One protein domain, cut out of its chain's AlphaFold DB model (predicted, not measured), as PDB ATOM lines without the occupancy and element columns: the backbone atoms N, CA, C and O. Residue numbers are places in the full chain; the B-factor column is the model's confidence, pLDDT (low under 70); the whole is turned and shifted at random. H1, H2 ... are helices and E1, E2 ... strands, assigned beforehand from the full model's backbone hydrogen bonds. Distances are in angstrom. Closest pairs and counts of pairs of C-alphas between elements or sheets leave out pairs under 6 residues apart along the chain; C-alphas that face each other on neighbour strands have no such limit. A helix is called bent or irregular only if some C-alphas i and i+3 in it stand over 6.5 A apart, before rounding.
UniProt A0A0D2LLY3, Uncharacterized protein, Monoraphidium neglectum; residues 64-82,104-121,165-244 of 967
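AT A GLANCE: This is residues 64 to 82, 104 to 121 and 165 to 244 of the 967 residues of an uncharacterized protein of Monoraphidium neglectum (UniProt A0A0D2LLY3). A strongly twisted sheet of five strands is the core of three layers, with H2 over one face and the helical hairpin H3 and H4 over the other. Short H1 packs on H3. The printed part has 117 residues, of mixed class, in the order H1 E1 E2 E3 H2 E4 H3 H4 E5. The sheet runs E1 E2 E3 E5 E4, antiparallel; the whole is compact, radius of gyration of the C-alphas 13.5 A, spanning 41 by 31 by 28 A.

IN THESE COORDINATES: H1, residues 78 to 82, begins at C-alpha 78 (212.748, 189.185, 303.600). E1 is 105 to 109, E2 113 to 119 and E3 165 to 171, 20.3 A long. H2, 175 to 190, spans 22.3 A; E4 is 198 to 202. H3, 205 to 224, spans 28.1 A, has a kink of 31 degrees near residue 218 and is irregular, with C-alphas 220 and 223 9.1 A apart. H4 is 226 to 234; E5, 237 to 242, ends at C-alpha 242 (207.937, 186.944, 317.424).

HOW THE PARTS SIT: Within hydrogen-bond range are N 108 and O 114 of hairpin E1 and E2, 2.9 A; N 115 and O 169 of E2 and E3, 2.8 A; N 168 and O 241 of E3 and E5, 2.9 A; N 201 and O 238 of E4 and E5, 2.8 A. E3, H2 and E4 form a split strand-helix-strand unit, E5 between its strands, with a right-handed crossover. H2 is 9.2 A high over E5 and E4, along the strands; its closest C-alphas to E5 are Met 178 and Leu 239, 6.0 A. On the opposite face, H3 touches H4 with residues 215 to 219 alone, closest C-alphas Ala 218 and Ser 229, 5.6 A, at a shallow tilt of 32 degrees, opposite ways. H1 touches H3, closest C-alphas Arg 82 and Ala 217, 5.9 A, and only grazes the sheet. Every O i to N i+4 pair is within range in H1, H2 and H4; in H3, 11 of 16.

THE WHOLE: The farthest C-alphas, Leu 191 and Glu 223, are 41.9 A apart. Cuts leave gaps of 12.6 A between C-alphas 82 and 104 and 9.9 A between 121 and 165. Of the links printed whole, none is long. Mean pLDDT of the printed part is 72.8; residues 64 to 82 and 104 to 121 are among those under 70.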
ATOM      1  N   HIS A  64     196.477 180.978 312.799       43.50
ATOM      2  CA  HIS A  64     196.437 179.989 313.888       43.50
ATOM      3  C   HIS A  64     197.175 178.658 313.610       43.50
ATOM      4  O   HIS A  64     197.287 177.838 314.522       43.50
ATOM      5  N   ARG A  65     197.653 178.405 312.382       43.00
ATOM      6  CA  ARG A  65     198.373 177.175 311.986       43.00
ATOM      7  C   ARG A  65     199.841 177.402 311.619       43.00
ATOM      8  O   ARG A  65     200.613 176.446 311.627       43.00
ATOM      9  N   ALA A  66     200.218 178.631 311.279       50.62
ATOM     10  CA  ALA A  66     201.577 178.980 310.884       50.62
ATOM     11  C   ALA A  66     202.517 179.100 312.103       50.62
ATOM     12  O   ALA A  66     202.095 179.424 313.216       50.62
ATOM     13  N   ARG A  67     203.808 178.810 311.913       53.38
ATOM     14  CA  ARG A  67     204.802 178.771 313.005       53.38
ATOM     15  C   ARG A  67     205.463 180.136 313.242       53.38
ATOM     16  O   ARG A  67     205.579 180.916 312.303       53.38
ATOM     17  N   PRO A  68     205.960 180.447 314.453       52.72
ATOM     18  CA  PRO A  68     206.841 181.599 314.635       52.72
ATOM     19  C   PRO A  68     208.121 181.442 313.804       52.72
ATOM     20  O   PRO A  68     208.733 180.372 313.785       52.72
ATOM     21  N   ILE A  69     208.539 182.518 313.140       61.34
ATOM     22  CA  ILE A  69     209.868 182.613 312.523       61.34
ATOM     23  C   ILE A  69     210.906 182.888 313.614       61.34
ATOM     24  O   ILE A  69     210.676 183.703 314.509       61.34
ATOM     25  N   ASP A  70     212.069 182.242 313.521       58.38
ATOM     26  CA  ASP A  70     213.220 182.601 314.348       58.38
ATOM     27  C   ASP A  70     213.736 183.996 313.949       58.38
ATOM     28  O   ASP A  70     214.154 184.220 312.811       58.38
ATOM     29  N   ILE A  71     213.669 184.936 314.894       63.56
ATOM     30  CA  ILE A  71     214.131 186.324 314.746       63.56
ATOM     31  C   ILE A  71     215.416 186.612 315.544       63.56
ATOM     32  O   ILE A  71     215.777 187.782 315.732       63.56
ATOM     33  N   SER A  72     216.100 185.565 316.024       55.09
ATOM     34  CA  SER A  72     217.460 185.650 316.567       55.09
ATOM     35  C   SER A  72     218.468 186.101 315.475       55.09
ATOM     36  O   SER A  72     218.113 186.202 314.298       55.09
ATOM     37  N   PRO A  73     219.671 186.585 315.843       48.94
ATOM     38  CA  PRO A  73     220.239 187.754 315.171       48.94
ATOM     39  C   PRO A  73     220.811 187.535 313.762       48.94
ATOM     40  O   PRO A  73     221.596 186.625 313.508       48.94
ATOM     41  N   THR A  74     220.526 188.537 312.920       43.59
ATOM     42  CA  THR A  74     220.887 188.737 311.503       43.59
ATOM     43  C   THR A  74     219.993 188.006 310.483       43.59
ATOM     44  O   THR A  74     220.157 186.825 310.196       43.59
ATOM     45  N   CYS A  75     219.104 188.791 309.856       49.59
ATOM     46  CA  CYS A  75     218.278 188.458 308.690       49.59
ATOM     47  C   CYS A  75     217.073 187.525 308.939       49.59
ATOM     48  O   CYS A  75     217.111 186.321 308.672       49.59
ATOM     49  N   VAL A  76     215.921 188.134 309.264       52.38
ATOM     50  CA  VAL A  76     214.632 187.604 308.770       52.38
ATOM     51  C   VAL A  76     214.744 187.469 307.251       52.38
ATOM     52  O   VAL A  76     215.236 188.379 306.587       52.38
ATOM     53  N   ARG A  77     214.292 186.352 306.668       53.28
ATOM     54  CA  ARG A  77     214.419 186.098 305.220       53.28
ATOM     55  C   ARG A  77     213.416 186.914 304.390       53.28
ATOM     56  O   ARG A  77     212.584 186.354 303.684       53.28
ATOM     57  N   TRP A  78     213.536 188.240 304.409       54.41
ATOM     58  CA  TRP A  78     212.748 189.185 303.600       54.41
ATOM     59  C   TRP A  78     212.757 188.842 302.101       54.41
ATOM     60  O   TRP A  78     211.750 188.989 301.412       54.41
ATOM     61  N   GLN A  79     213.869 188.284 301.602       48.22
ATOM     62  CA  GLN A  79     213.983 187.764 300.234       48.22
ATOM     63  C   GLN A  79     212.928 186.694 299.901       48.22
ATOM     64  O   GLN A  79     212.485 186.626 298.758       48.22
ATOM     65  N   SER A  80     212.489 185.887 300.874       46.12
ATOM     66  CA  SER A  80     211.420 184.899 300.687       46.12
ATOM     67  C   SER A  80     210.045 185.546 300.500       46.12
ATOM     68  O   SER A  80     209.232 184.998 299.765       46.12
ATOM     69  N   LEU A  81     209.804 186.718 301.099       44.28
ATOM     70  CA  LEU A  81     208.576 187.494 300.898       44.28
ATOM     71  C   LEU A  81     208.607 188.167 299.515       44.28
ATOM     72  O   LEU A  81     207.696 187.975 298.712       44.28
ATOM     73  N   ARG A  82     209.727 188.817 299.155       36.00
ATOM     74  CA  ARG A  82     209.945 189.379 297.806       36.00
ATOM     75  C   ARG A  82     209.774 188.326 296.699       36.00
ATOM     76  O   ARG A  82     209.102 188.587 295.706       36.00
ATOM     77  N   GLN A 104     199.664 187.555 302.545       48.06
ATOM     78  CA  GLN A 104     198.602 188.278 303.244       48.06
ATOM     79  C   GLN A 104     199.187 189.120 304.376       48.06
ATOM     80  O   GLN A 104     199.811 188.580 305.291       48.06
ATOM     81  N   LEU A 105     198.941 190.429 304.323       47.50
ATOM     82  CA  LEU A 105     199.034 191.307 305.483       47.50
ATOM     83  C   LEU A 105     197.731 191.176 306.278       47.50
ATOM     84  O   LEU A 105     196.646 191.317 305.712       47.50
ATOM     85  N   LEU A 106     197.826 190.931 307.583       49.84
ATOM     86  CA  LEU A 106     196.702 191.132 308.496       49.84
ATOM     87  C   LEU A 106     197.020 192.338 309.381       49.84
ATOM     88  O   LEU A 106     197.991 192.304 310.137       49.84
ATOM     89  N   GLU A 107     196.215 193.391 309.269       45.31
ATOM     90  CA  GLU A 107     196.229 194.537 310.183       45.31
ATOM     91  C   GLU A 107     195.333 194.223 311.390       45.31
ATOM     92  O   GLU A 107     194.265 193.614 311.256       45.31
ATOM     93  N   VAL A 108     195.797 194.582 312.587       49.91
ATOM     94  CA  VAL A 108     194.991 194.557 313.810       49.91
ATOM     95  C   VAL A 108     195.258 195.846 314.578       49.91
ATOM     96  O   VAL A 108     196.276 195.986 315.254       49.91
ATOM     97  N   ASN A 109     194.336 196.798 314.465       41.94
ATOM     98  CA  ASN A 109     194.459 198.099 315.108       41.94
ATOM     99  C   ASN A 109     194.155 198.024 316.617       41.94
ATOM    100  O   ASN A 109     193.022 197.749 317.016       41.94
ATOM    101  N   THR A 110     195.160 198.265 317.468       38.50
ATOM    102  CA  THR A 110     195.048 198.146 318.941       38.50
ATOM    103  C   THR A 110     195.476 199.413 319.695       38.50
ATOM    104  O   THR A 110     195.845 199.353 320.866       38.50
ATOM    105  N   GLY A 111     195.458 200.577 319.035       38.38
ATOM    106  CA  GLY A 111     196.075 201.821 319.537       38.38
ATOM    107  C   GLY A 111     197.535 202.007 319.090       38.38
ATOM    108  O   GLY A 111     198.133 203.064 319.294       38.38
ATOM    109  N   GLY A 112     198.082 201.001 318.411       51.44
ATOM    110  CA  GLY A 112     199.179 201.094 317.452       51.44
ATOM    111  C   GLY A 112     198.864 200.182 316.264       51.44
ATOM    112  O   GLY A 112     197.987 199.319 316.365       51.44
ATOM    113  N   SER A 113     199.560 200.366 315.144       61.00
ATOM    114  CA  SER A 113     199.363 199.518 313.964       61.00
ATOM    115  C   SER A 113     200.192 198.245 314.119       61.00
ATOM    116  O   SER A 113     201.428 198.289 314.102       61.00
ATOM    117  N   VAL A 114     199.509 197.115 314.325       63.66
ATOM    118  CA  VAL A 114     200.122 195.785 314.419       63.66
ATOM    119  C   VAL A 114     199.867 195.029 313.123       63.66
ATOM    120  O   VAL A 114     198.723 194.830 312.714       63.66
ATOM    121  N   PHE A 115     200.952 194.595 312.495       68.56
ATOM    122  CA  PHE A 115     200.968 193.957 311.190       68.56
ATOM    123  C   PHE A 115     201.537 192.541 311.297       68.56
ATOM    124  O   PHE A 115     202.660 192.348 311.769       68.56
ATOM    125  N   PHE A 116     200.789 191.544 310.833       64.50
ATOM    126  CA  PHE A 116     201.253 190.157 310.762       64.50
ATOM    127  C   PHE A 116     201.747 189.862 309.341       64.50
ATOM    128  O   PHE A 116     200.977 189.978 308.387       64.50
ATOM    129  N   LEU A 117     203.021 189.478 309.205       65.88
ATOM    130  CA  LEU A 117     203.632 189.071 307.936       65.88
ATOM    131  C   LEU A 117     203.787 187.552 307.885       65.88
ATOM    132  O   LEU A 117     204.470 186.968 308.732       65.88
ATOM    133  N   ILE A 118     203.188 186.928 306.870       59.44
ATOM    134  CA  ILE A 118     203.243 185.481 306.624       59.44
ATOM    135  C   ILE A 118     204.226 185.186 305.479       59.44
ATOM    136  O   ILE A 118     204.183 185.817 304.423       59.44
ATOM    137  N   PHE A 119     205.103 184.205 305.681       58.41
ATOM    138  CA  PHE A 119     206.148 183.772 304.753       58.41
ATOM    139  C   PHE A 119     205.964 182.272 304.473       58.41
ATOM    140  O   PHE A 119     205.954 181.475 305.407       58.41
ATOM    141  N   GLY A 120     205.868 181.847 303.210       51.06
ATOM    142  CA  GLY A 120     205.693 180.425 302.885       51.06
ATOM    143  C   GLY A 120     205.883 180.096 301.399       51.06
ATOM    144  O   GLY A 120     205.830 180.997 300.561       51.06
ATOM    145  N   PRO A 121     206.130 178.820 301.044       43.81
ATOM    146  CA  PRO A 121     206.410 178.411 299.664       43.81
ATOM    147  C   PRO A 121     205.163 178.123 298.809       43.81
ATOM    148  O   PRO A 121     205.294 178.007 297.589       43.81
ATOM    149  N   GLY A 165     205.492 180.397 307.975       62.62
ATOM    150  CA  GLY A 165     206.031 181.098 309.142       62.62
ATOM    151  C   GLY A 165     205.490 182.527 309.285       62.62
ATOM    152  O   GLY A 165     205.191 183.173 308.285       62.62
ATOM    153  N   VAL A 166     205.397 183.045 310.514       70.31
ATOM    154  CA  VAL A 166     204.884 184.392 310.828       70.31
ATOM    155  C   VAL A 166     205.890 185.210 311.639       70.31
ATOM    156  O   VAL A 166     206.517 184.702 312.574       70.31
ATOM    157  N   ALA A 167     205.983 186.501 311.318       72.94
ATOM    158  CA  ALA A 167     206.589 187.533 312.156       72.94
ATOM    159  C   ALA A 167     205.608 188.705 312.347       72.94
ATOM    160  O   ALA A 167     204.724 188.924 311.516       72.94
ATOM    161  N   VAL A 168     205.762 189.459 313.436       82.12
ATOM    162  CA  VAL A 168     204.899 190.600 313.774       82.12
ATOM    163  C   VAL A 168     205.703 191.895 313.694       82.12
ATOM    164  O   VAL A 168     206.797 191.989 314.249       82.12
ATOM    165  N   LEU A 169     205.167 192.901 313.007       86.44
ATOM    166  CA  LEU A 169     205.701 194.261 312.966       86.44
ATOM    167  C   LEU A 169     204.738 195.172 313.726       86.44
ATOM    168  O   LEU A 169     203.575 195.303 313.352       86.44
ATOM    169  N   LYS A 170     205.223 195.812 314.790       85.62
ATOM    170  CA  LYS A 170     204.438 196.741 315.608       85.62
ATOM    171  C   LYS A 170     204.969 198.161 315.440       85.62
ATOM    172  O   LYS A 170     206.127 198.436 315.760       85.62
ATOM    173  N   VAL A 171     204.115 199.063 314.957       84.19
ATOM    174  CA  VAL A 171     204.393 200.502 314.855       84.19
ATOM    175  C   VAL A 171     203.606 201.221 315.951       84.19
ATOM    176  O   VAL A 171     202.390 201.400 315.862       84.19
ATOM    177  N   ALA A 172     204.301 201.607 317.022       82.06
ATOM    178  CA  ALA A 172     203.703 202.346 318.133       82.06
ATOM    179  C   ALA A 172     203.796 203.869 317.931       82.06
ATOM    180  O   ALA A 172     204.590 204.369 317.135       82.06
ATOM    181  N   SER A 173     203.047 204.620 318.742       76.75
ATOM    182  CA  SER A 173     202.974 206.091 318.704       76.75
ATOM    183  C   SER A 173     204.309 206.830 318.902       76.75
ATOM    184  O   SER A 173     204.399 208.021 318.602       76.75
ATOM    185  N   SER A 174     205.359 206.163 319.396       83.94
ATOM    186  CA  SER A 174     206.721 206.705 319.420       83.94
ATOM    187  C   SER A 174     207.795 205.620 319.535       83.94
ATOM    188  O   SER A 174     207.587 204.574 320.153       83.94
ATOM    189  N   ARG A 175     209.006 205.929 319.051       86.00
ATOM    190  CA  ARG A 175     210.225 205.132 319.288       86.00
ATOM    191  C   ARG A 175     210.461 204.813 320.770       86.00
ATOM    192  O   ARG A 175     210.818 203.687 321.100       86.00
ATOM    193  N   LEU A 176     210.225 205.781 321.660       84.00
ATOM    194  CA  LEU A 176     210.428 205.622 323.107       84.00
ATOM    195  C   LEU A 176     209.457 204.610 323.733       84.00
ATOM    196  O   LEU A 176     209.822 203.951 324.703       84.00
ATOM    197  N   ALA A 177     208.247 204.463 323.180       83.38
ATOM    198  CA  ALA A 177     207.330 203.397 323.577       83.38
ATOM    199  C   ALA A 177     207.880 202.025 323.158       83.38
ATOM    200  O   ALA A 177     207.974 201.135 323.995       83.38
ATOM    201  N   MET A 178     208.354 201.882 321.914       87.50
ATOM    202  CA  MET A 178     208.930 200.621 321.416       87.50
ATOM    203  C   MET A 178     210.228 200.224 322.140       87.50
ATOM    204  O   MET A 178     210.435 199.045 322.409       87.50
ATOM    205  N   GLN A 179     211.078 201.184 322.526       88.06
ATOM    206  CA  GLN A 179     212.256 200.919 323.369       88.06
ATOM    207  C   GLN A 179     211.864 200.505 324.798       88.06
ATOM    208  O   GLN A 179     212.468 199.591 325.359       88.06
ATOM    209  N   ALA A 180     210.840 201.135 325.385       88.19
ATOM    210  CA  ALA A 180     210.325 200.755 326.702       88.19
ATOM    211  C   ALA A 180     209.664 199.365 326.693       88.19
ATOM    212  O   ALA A 180     209.808 198.623 327.663       88.19
ATOM    213  N   GLU A 181     208.989 199.009 325.598       89.62
ATOM    214  CA  GLU A 181     208.391 197.692 325.381       89.62
ATOM    215  C   GLU A 181     209.451 196.607 325.165       89.62
ATOM    216  O   GLU A 181     209.414 195.571 325.831       89.62
ATOM    217  N   GLN A 182     210.459 196.869 324.322       89.56
ATOM    218  CA  GLN A 182     211.596 195.964 324.163       89.56
ATOM    219  C   GLN A 182     212.278 195.706 325.512       89.56
ATOM    220  O   GLN A 182     212.437 194.552 325.904       89.56
ATOM    221  N   PHE A 183     212.623 196.757 326.260       90.81
ATOM    222  CA  PHE A 183     213.269 196.620 327.567       90.81
ATOM    223  C   PHE A 183     212.406 195.848 328.584       90.81
ATOM    224  O   PHE A 183     212.930 195.025 329.334       90.81
ATOM    225  N   ALA A 184     211.085 196.059 328.593       91.19
ATOM    226  CA  ALA A 184     210.174 195.335 329.479       91.19
ATOM    227  C   ALA A 184     210.034 193.844 329.105       91.19
ATOM    228  O   ALA A 184     210.011 192.997 329.999       91.19
ATOM    229  N   ASN A 185     209.999 193.504 327.812       89.88
ATOM    230  CA  ASN A 185     209.978 192.113 327.339       89.88
ATOM    231  C   ASN A 185     211.330 191.405 327.560       89.88
ATOM    232  O   ASN A 185     211.355 190.253 327.998       89.88
ATOM    233  N   GLU A 186     212.460 192.088 327.344       88.94
ATOM    234  CA  GLU A 186     213.788 191.587 327.724       88.94
ATOM    235  C   GLU A 186     213.838 191.290 329.232       88.94
ATOM    236  O   GLU A 186     214.206 190.187 329.641       88.94
ATOM    237  N   LEU A 187     213.390 192.223 330.077       90.75
ATOM    238  CA  LEU A 187     213.323 192.019 331.523       90.75
ATOM    239  C   LEU A 187     212.397 190.854 331.915       90.75
ATOM    240  O   LEU A 187     212.766 190.059 332.781       90.75
ATOM    241  N   ALA A 188     211.244 190.699 331.260       92.31
ATOM    242  CA  ALA A 188     210.343 189.567 331.478       92.31
ATOM    243  C   ALA A 188     211.056 188.226 331.227       92.31
ATOM    244  O   ALA A 188     211.092 187.373 332.120       92.31
ATOM    245  N   ARG A 189     211.725 188.068 330.072       89.88
ATOM    246  CA  ARG A 189     212.518 186.860 329.775       89.88
ATOM    247  C   ARG A 189     213.662 186.659 330.768       89.88
ATOM    248  O   ARG A 189     213.929 185.527 331.162       89.88
ATOM    249  N   HIS A 190     214.318 187.733 331.208       86.31
ATOM    250  CA  HIS A 190     215.415 187.677 332.182       86.31
ATOM    251  C   HIS A 190     214.944 187.175 333.559       86.31
ATOM    252  O   HIS A 190     215.660 186.455 334.253       86.31
ATOM    253  N   LEU A 191     213.704 187.496 333.932       89.50
ATOM    254  CA  LEU A 191     213.026 186.960 335.112       89.50
ATOM    255  C   LEU A 191     212.400 185.572 334.858       89.50
ATOM    256  O   LEU A 191     211.893 184.948 335.787       89.50
ATOM    257  N   GLY A 192     212.503 185.029 333.642       89.06
ATOM    258  CA  GLY A 192     211.946 183.735 333.229       89.06
ATOM    259  C   GLY A 192     210.422 183.705 333.154       89.06
ATOM    260  O   GLY A 192     209.822 182.655 333.371       89.06
ATOM    261  N   ILE A 193     209.815 184.852 332.863       93.31
ATOM    262  CA  ILE A 193     208.429 184.965 332.415       93.31
ATOM    263  C   ILE A 193     208.413 184.711 330.906       93.31
ATOM    264  O   ILE A 193     209.311 185.159 330.186       93.31
ATOM    265  N   ALA A 194     207.411 183.982 330.415       92.69
ATOM    266  CA  ALA A 194     207.242 183.802 328.983       92.69
ATOM    267  C   ALA A 194     206.858 185.144 328.338       92.69
ATOM    268  O   ALA A 194     205.878 185.771 328.724       92.69
ATOM    269  N   ALA A 195     207.640 185.577 327.355       90.75
ATOM    270  CA  ALA A 195     207.410 186.772 326.548       90.75
ATOM    271  C   ALA A 195     207.956 186.512 325.130       90.75
ATOM    272  O   ALA A 195     208.865 185.676 324.991       90.75
ATOM    273  N   PRO A 196     207.430 187.176 324.081       87.19
ATOM    274  CA  PRO A 196     207.984 187.087 322.733       87.19
ATOM    275  C   PRO A 196     209.437 187.574 322.702       87.19
ATOM    276  O   PRO A 196     209.833 188.454 323.471       87.19
ATOM    277  N   LEU A 197     210.237 187.045 321.775       84.00
ATOM    278  CA  LEU A 197     211.415 187.784 321.327       84.00
ATOM    279  C   LEU A 197     210.957 189.069 320.619       84.00
ATOM    280  O   LEU A 197     209.970 189.062 319.882       84.00
ATOM    281  N   CYS A 198     211.672 190.172 320.827       85.25
ATOM    282  CA  CYS A 198     211.416 191.425 320.124       85.25
ATOM    283  C   CYS A 198     212.680 192.283 320.015       85.25
ATOM    284  O   CYS A 198     213.531 192.243 320.906       85.25
ATOM    285  N   ARG A 199     212.792 193.080 318.949       84.44
ATOM    286  CA  ARG A 199     213.888 194.037 318.734       84.44
ATOM    287  C   ARG A 199     213.456 195.218 317.871       84.44
ATOM    288  O   ARG A 199     212.718 195.046 316.902       84.44
ATOM    289  N   LEU A 200     213.934 196.413 318.201       86.56
ATOM    290  CA  LEU A 200     213.710 197.615 317.405       86.56
ATOM    291  C   LEU A 200     214.508 197.546 316.090       86.56
ATOM    292  O   LEU A 200     215.734 197.462 316.101       86.56
ATOM    293  N   VAL A 201     213.814 197.625 314.957       86.38
ATOM    294  CA  VAL A 201     214.398 197.852 313.628       86.38
ATOM    295  C   VAL A 201     214.305 199.346 313.321       86.38
ATOM    296  O   VAL A 201     213.318 199.994 313.666       86.38
ATOM    297  N   ARG A 202     215.345 199.922 312.711       84.12
ATOM    298  CA  ARG A 202     215.506 201.373 312.518       84.12
ATOM    299  C   ARG A 202     215.916 201.682 311.080       84.12
ATOM    300  O   ARG A 202     216.706 200.939 310.510       84.12
ATOM    301  N   GLN A 203     215.450 202.806 310.534       85.62
ATOM    302  CA  GLN A 203     215.827 203.289 309.194       85.62
ATOM    303  C   GLN A 203     217.334 203.572 309.037       85.62
ATOM    304  O   GLN A 203     217.855 203.571 307.925       85.62
ATOM    305  N   THR A 204     218.043 203.814 310.140       79.62
ATOM    306  CA  THR A 204     219.468 204.162 310.171       79.62
ATOM    307  C   THR A 204     220.243 203.286 311.157       79.62
ATOM    308  O   THR A 204     219.666 202.704 312.078       79.62
ATOM    309  N   GLY A 205     221.563 203.193 310.961       77.12
ATOM    310  CA  GLY A 205     222.430 202.283 311.719       77.12
ATOM    311  C   GLY A 205     222.242 200.821 311.308       77.12
ATOM    312  O   GLY A 205     221.791 200.533 310.199       77.12
ATOM    313  N   ASP A 206     222.564 199.897 312.211       69.38
ATOM    314  CA  ASP A 206     222.627 198.450 311.942       69.38
ATOM    315  C   ASP A 206     221.296 197.844 311.452       69.38
ATOM    316  O   ASP A 206     221.286 196.822 310.767       69.38
ATOM    317  N   GLY A 207     220.163 198.489 311.758       75.56
ATOM    318  CA  GLY A 207     218.834 198.078 311.295       75.56
ATOM    319  C   GLY A 207     218.487 198.487 309.856       75.56
ATOM    320  O   GLY A 207     217.519 197.959 309.310       75.56
ATOM    321  N   ALA A 208     219.251 199.386 309.222       79.88
ATOM    322  CA  ALA A 208     218.851 200.057 307.978       79.88
ATOM    323  C   ALA A 208     218.596 199.100 306.798       79.88
ATOM    324  O   ALA A 208     217.695 199.327 305.988       79.88
ATOM    325  N   GLY A 209     219.359 198.005 306.707       80.56
ATOM    326  CA  GLY A 209     219.160 196.981 305.678       80.56
ATOM    327  C   GLY A 209     217.854 196.198 305.851       80.56
ATOM    328  O   GLY A 209     217.158 195.939 304.874       80.56
ATOM    329  N   GLU A 210     217.483 195.866 307.089       81.19
ATOM    330  CA  GLU A 210     216.230 195.160 307.396       81.19
ATOM    331  C   GLU A 210     215.018 196.095 307.371       81.19
ATOM    332  O   GLU A 210     213.935 195.673 306.983       81.19
ATOM    333  N   TRP A 211     215.206 197.375 307.707       84.56
ATOM    334  CA  TRP A 211     214.217 198.422 307.463       84.56
ATOM    335  C   TRP A 211     213.899 198.541 305.968       84.56
ATOM    336  O   TRP A 211     212.740 198.474 305.572       84.56
ATOM    337  N   THR A 212     214.934 198.656 305.131       83.88
ATOM    338  CA  THR A 212     214.773 198.750 303.671       83.88
ATOM    339  C   THR A 212     214.100 197.491 303.127       83.88
ATOM    340  O   THR A 212     213.193 197.582 302.310       83.88
ATOM    341  N   ALA A 213     214.466 196.314 303.641       78.69
ATOM    342  CA  ALA A 213     213.841 195.051 303.266       78.69
ATOM    343  C   ALA A 213     212.373 194.908 303.735       78.69
ATOM    344  O   ALA A 213     211.622 194.150 303.123       78.69
ATOM    345  N   ALA A 214     211.955 195.638 304.777       79.06
ATOM    346  CA  ALA A 214     210.557 195.748 305.193       79.06
ATOM    347  C   ALA A 214     209.759 196.713 304.297       79.06
ATOM    348  O   ALA A 214     208.632 196.385 303.939       79.06
ATOM    349  N   CYS A 215     210.346 197.839 303.864       83.31
ATOM    350  CA  CYS A 215     209.764 198.701 302.822       83.31
ATOM    351  C   CYS A 215     209.606 197.933 301.496       83.31
ATOM    352  O   CYS A 215     208.499 197.836 300.983       83.31
ATOM    353  N   ASP A 216     210.670 197.277 301.012       79.00
ATOM    354  CA  ASP A 216     210.648 196.419 299.814       79.00
ATOM    355  C   ASP A 216     209.565 195.322 299.894       79.00
ATOM    356  O   ASP A 216     209.051 194.886 298.865       79.00
ATOM    357  N   ALA A 217     209.245 194.833 301.099       74.19
ATOM    358  CA  ALA A 217     208.198 193.839 301.330       74.19
ATOM    359  C   ALA A 217     206.787 194.451 301.401       74.19
ATOM    360  O   ALA A 217     205.832 193.813 300.963       74.19
ATOM    361  N   ALA A 218     206.655 195.669 301.930       77.50
ATOM    362  CA  ALA A 218     205.401 196.414 301.987       77.50
ATOM    363  C   ALA A 218     204.982 196.905 300.592       77.50
ATOM    364  O   ALA A 218     203.881 196.596 300.144       77.50
ATOM    365  N   ASP A 219     205.893 197.530 299.845       77.62
ATOM    366  CA  ASP A 219     205.646 197.995 298.475       77.62
ATOM    367  C   ASP A 219     205.324 196.820 297.528       77.62
ATOM    368  O   ASP A 219     204.506 196.935 296.616       77.62
ATOM    369  N   ALA A 220     205.906 195.644 297.786       69.25
ATOM    370  CA  ALA A 220     205.581 194.407 297.080       69.25
ATOM    371  C   ALA A 220     204.132 193.925 297.336       69.25
ATOM    372  O   ALA A 220     203.489 193.389 296.435       69.25
ATOM    373  N   LEU A 221     203.568 194.135 298.529       68.44
ATOM    374  CA  LEU A 221     202.170 193.775 298.820       68.44
ATOM    375  C   LEU A 221     201.149 194.649 298.052       68.44
ATOM    376  O   LEU A 221     199.979 194.264 297.942       68.44
ATOM    377  N   GLY A 222     201.575 195.781 297.474       73.50
ATOM    378  CA  GLY A 222     200.732 196.701 296.701       73.50
ATOM    379  C   GLY A 222     199.632 197.323 297.562       73.50
ATOM    380  O   GLY A 222     199.886 197.703 298.698       73.50
ATOM    381  N   GLU A 223     198.385 197.333 297.078       68.88
ATOM    382  CA  GLU A 223     197.210 197.820 297.836       68.88
ATOM    383  C   GLU A 223     197.058 197.171 299.230       68.88
ATOM    384  O   GLU A 223     196.512 197.776 300.148       68.88
ATOM    385  N   ALA A 224     197.552 195.938 299.412       61.62
ATOM    386  CA  ALA A 224     197.543 195.242 300.702       61.62
ATOM    387  C   ALA A 224     198.729 195.619 301.614       61.62
ATOM    388  O   ALA A 224     198.803 195.132 302.738       61.62
ATOM    389  N   GLY A 225     199.665 196.436 301.130       70.25
ATOM    390  CA  GLY A 225     200.841 196.949 301.834       70.25
ATOM    391  C   GLY A 225     200.869 198.468 302.002       70.25
ATOM    392  O   GLY A 225     201.597 198.937 302.872       70.25
ATOM    393  N   ASP A 226     200.055 199.228 301.258       77.56
ATOM    394  CA  ASP A 226     199.999 200.701 301.298       77.56
ATOM    395  C   ASP A 226     199.901 201.280 302.724       77.56
ATOM    396  O   ASP A 226     200.526 202.294 303.036       77.56
ATOM    397  N   GLU A 227     199.153 200.632 303.627       76.12
ATOM    398  CA  GLU A 227     199.049 201.063 305.028       76.12
ATOM    399  C   GLU A 227     200.323 200.781 305.842       76.12
ATOM    400  O   GLU A 227     200.730 201.615 306.652       76.12
ATOM    401  N   LEU A 228     201.006 199.661 305.581       80.12
ATOM    402  CA  LEU A 228     202.310 199.362 306.174       80.12
ATOM    403  C   LEU A 228     203.378 200.332 305.641       80.12
ATOM    404  O   LEU A 228     204.102 200.916 306.445       80.12
ATOM    405  N   SER A 229     203.444 200.582 304.328       83.44
ATOM    406  CA  SER A 229     204.350 201.590 303.750       83.44
ATOM    407  C   SER A 229     204.037 203.002 304.265       83.44
ATOM    408  O   SER A 229     204.957 203.770 304.555       83.44
ATOM    409  N   GLY A 230     202.760 203.338 304.476       83.81
ATOM    410  CA  GLY A 230     202.332 204.597 305.090       83.81
ATOM    411  C   GLY A 230     202.777 204.755 306.549       83.81
ATOM    412  O   GLY A 230     203.275 205.815 306.934       83.81
ATOM    413  N   GLU A 231     202.656 203.705 307.365       82.94
ATOM    414  CA  GLU A 231     203.093 203.717 308.766       82.94
ATOM    415  C   GLU A 231     204.621 203.674 308.922       82.94
ATOM    416  O   GLU A 231     205.175 204.411 309.741       82.94
ATOM    417  N   LEU A 232     205.324 202.912 308.078       84.94
ATOM    418  CA  LEU A 232     206.786 202.952 307.985       84.94
ATOM    419  C   LEU A 232     207.274 204.345 307.540       84.94
ATOM    420  O   LEU A 232     208.221 204.888 308.107       84.94
ATOM    421  N   GLY A 233     206.587 204.981 306.585       84.31
ATOM    422  CA  GLY A 233     206.854 206.366 306.186       84.31
ATOM    423  C   GLY A 233     206.600 207.392 307.301       84.31
ATOM    424  O   GLY A 233     207.249 208.440 307.331       84.31
ATOM    425  N   ARG A 234     205.691 207.096 308.242       85.62
ATOM    426  CA  ARG A 234     205.353 207.954 309.392       85.62
ATOM    427  C   ARG A 234     206.333 207.818 310.561       85.62
ATOM    428  O   ARG A 234     206.594 208.807 311.247       85.62
ATOM    429  N   MET A 235     206.849 206.617 310.817       84.44
ATOM    430  CA  MET A 235     207.666 206.299 311.992       84.44
ATOM    431  C   MET A 235     208.932 205.533 311.570       84.44
ATOM    432  O   MET A 235     208.830 204.340 311.314       84.44
ATOM    433  N   PRO A 236     210.140 206.144 311.557       86.06
ATOM    434  CA  PRO A 236     211.371 205.566 310.979       86.06
ATOM    435  C   PRO A 236     212.023 204.437 311.817       86.06
ATOM    436  O   PRO A 236     213.246 204.254 311.837       86.06
ATOM    437  N   CYS A 237     211.206 203.699 312.565       87.94
ATOM    438  CA  CYS A 237     211.553 202.485 313.293       87.94
ATOM    439  C   CYS A 237     210.279 201.681 313.610       87.94
ATOM    440  O   CYS A 237     209.222 202.268 313.823       87.94
ATOM    441  N   PHE A 238     210.390 200.354 313.685       89.00
ATOM    442  CA  PHE A 238     209.311 199.452 314.104       89.00
ATOM    443  C   PHE A 238     209.845 198.408 315.085       89.00
ATOM    444  O   PHE A 238     211.028 198.066 315.055       89.00
ATOM    445  N   LEU A 239     208.986 197.878 315.954       86.75
ATOM    446  CA  LEU A 239     209.338 196.748 316.808       86.75
ATOM    447  C   LEU A 239     209.053 195.451 316.037       86.75
ATOM    448  O   LEU A 239     207.898 195.125 315.768       86.75
ATOM    449  N   LEU A 240     210.107 194.724 315.657       86.81
ATOM    450  CA  LEU A 240     209.983 193.365 315.135       86.81
ATOM    451  C   LEU A 240     209.767 192.426 316.321       86.81
ATOM    452  O   LEU A 240     210.579 192.416 317.246       86.81
ATOM    453  N   MET A 241     208.699 191.637 316.288       84.94
ATOM    454  CA  MET A 241     208.296 190.731 317.359       84.94
ATOM    455  C   MET A 241     208.044 189.321 316.819       84.94
ATOM    456  O   MET A 241     207.630 189.115 315.676       84.94
ATOM    457  N   GLU A 242     208.292 188.335 317.669       83.50
ATOM    458  CA  GLU A 242     207.937 186.944 317.424       83.50
ATOM    459  C   GLU A 242     206.418 186.740 317.509       83.50
ATOM    460  O   GLU A 242     205.761 187.263 318.412       83.50
ATOM    461  N   TYR A 243     205.854 185.941 316.599       81.31
ATOM    462  CA  TYR A 243     204.437 185.595 316.651       81.31
ATOM    463  C   TYR A 243     204.131 184.616 317.799       81.31
ATOM    464  O   TYR A 243     204.584 183.471 317.801       81.31
ATOM    465  N   VAL A 244     203.311 185.046 318.761       82.19
ATOM    466  CA  VAL A 244     202.818 184.186 319.845       82.19
ATOM    467  C   VAL A 244     201.503 183.532 319.420       82.19
ATOM    468  O   VAL A 244     200.431 184.125 319.538       82.19
TER     469      VAL A 244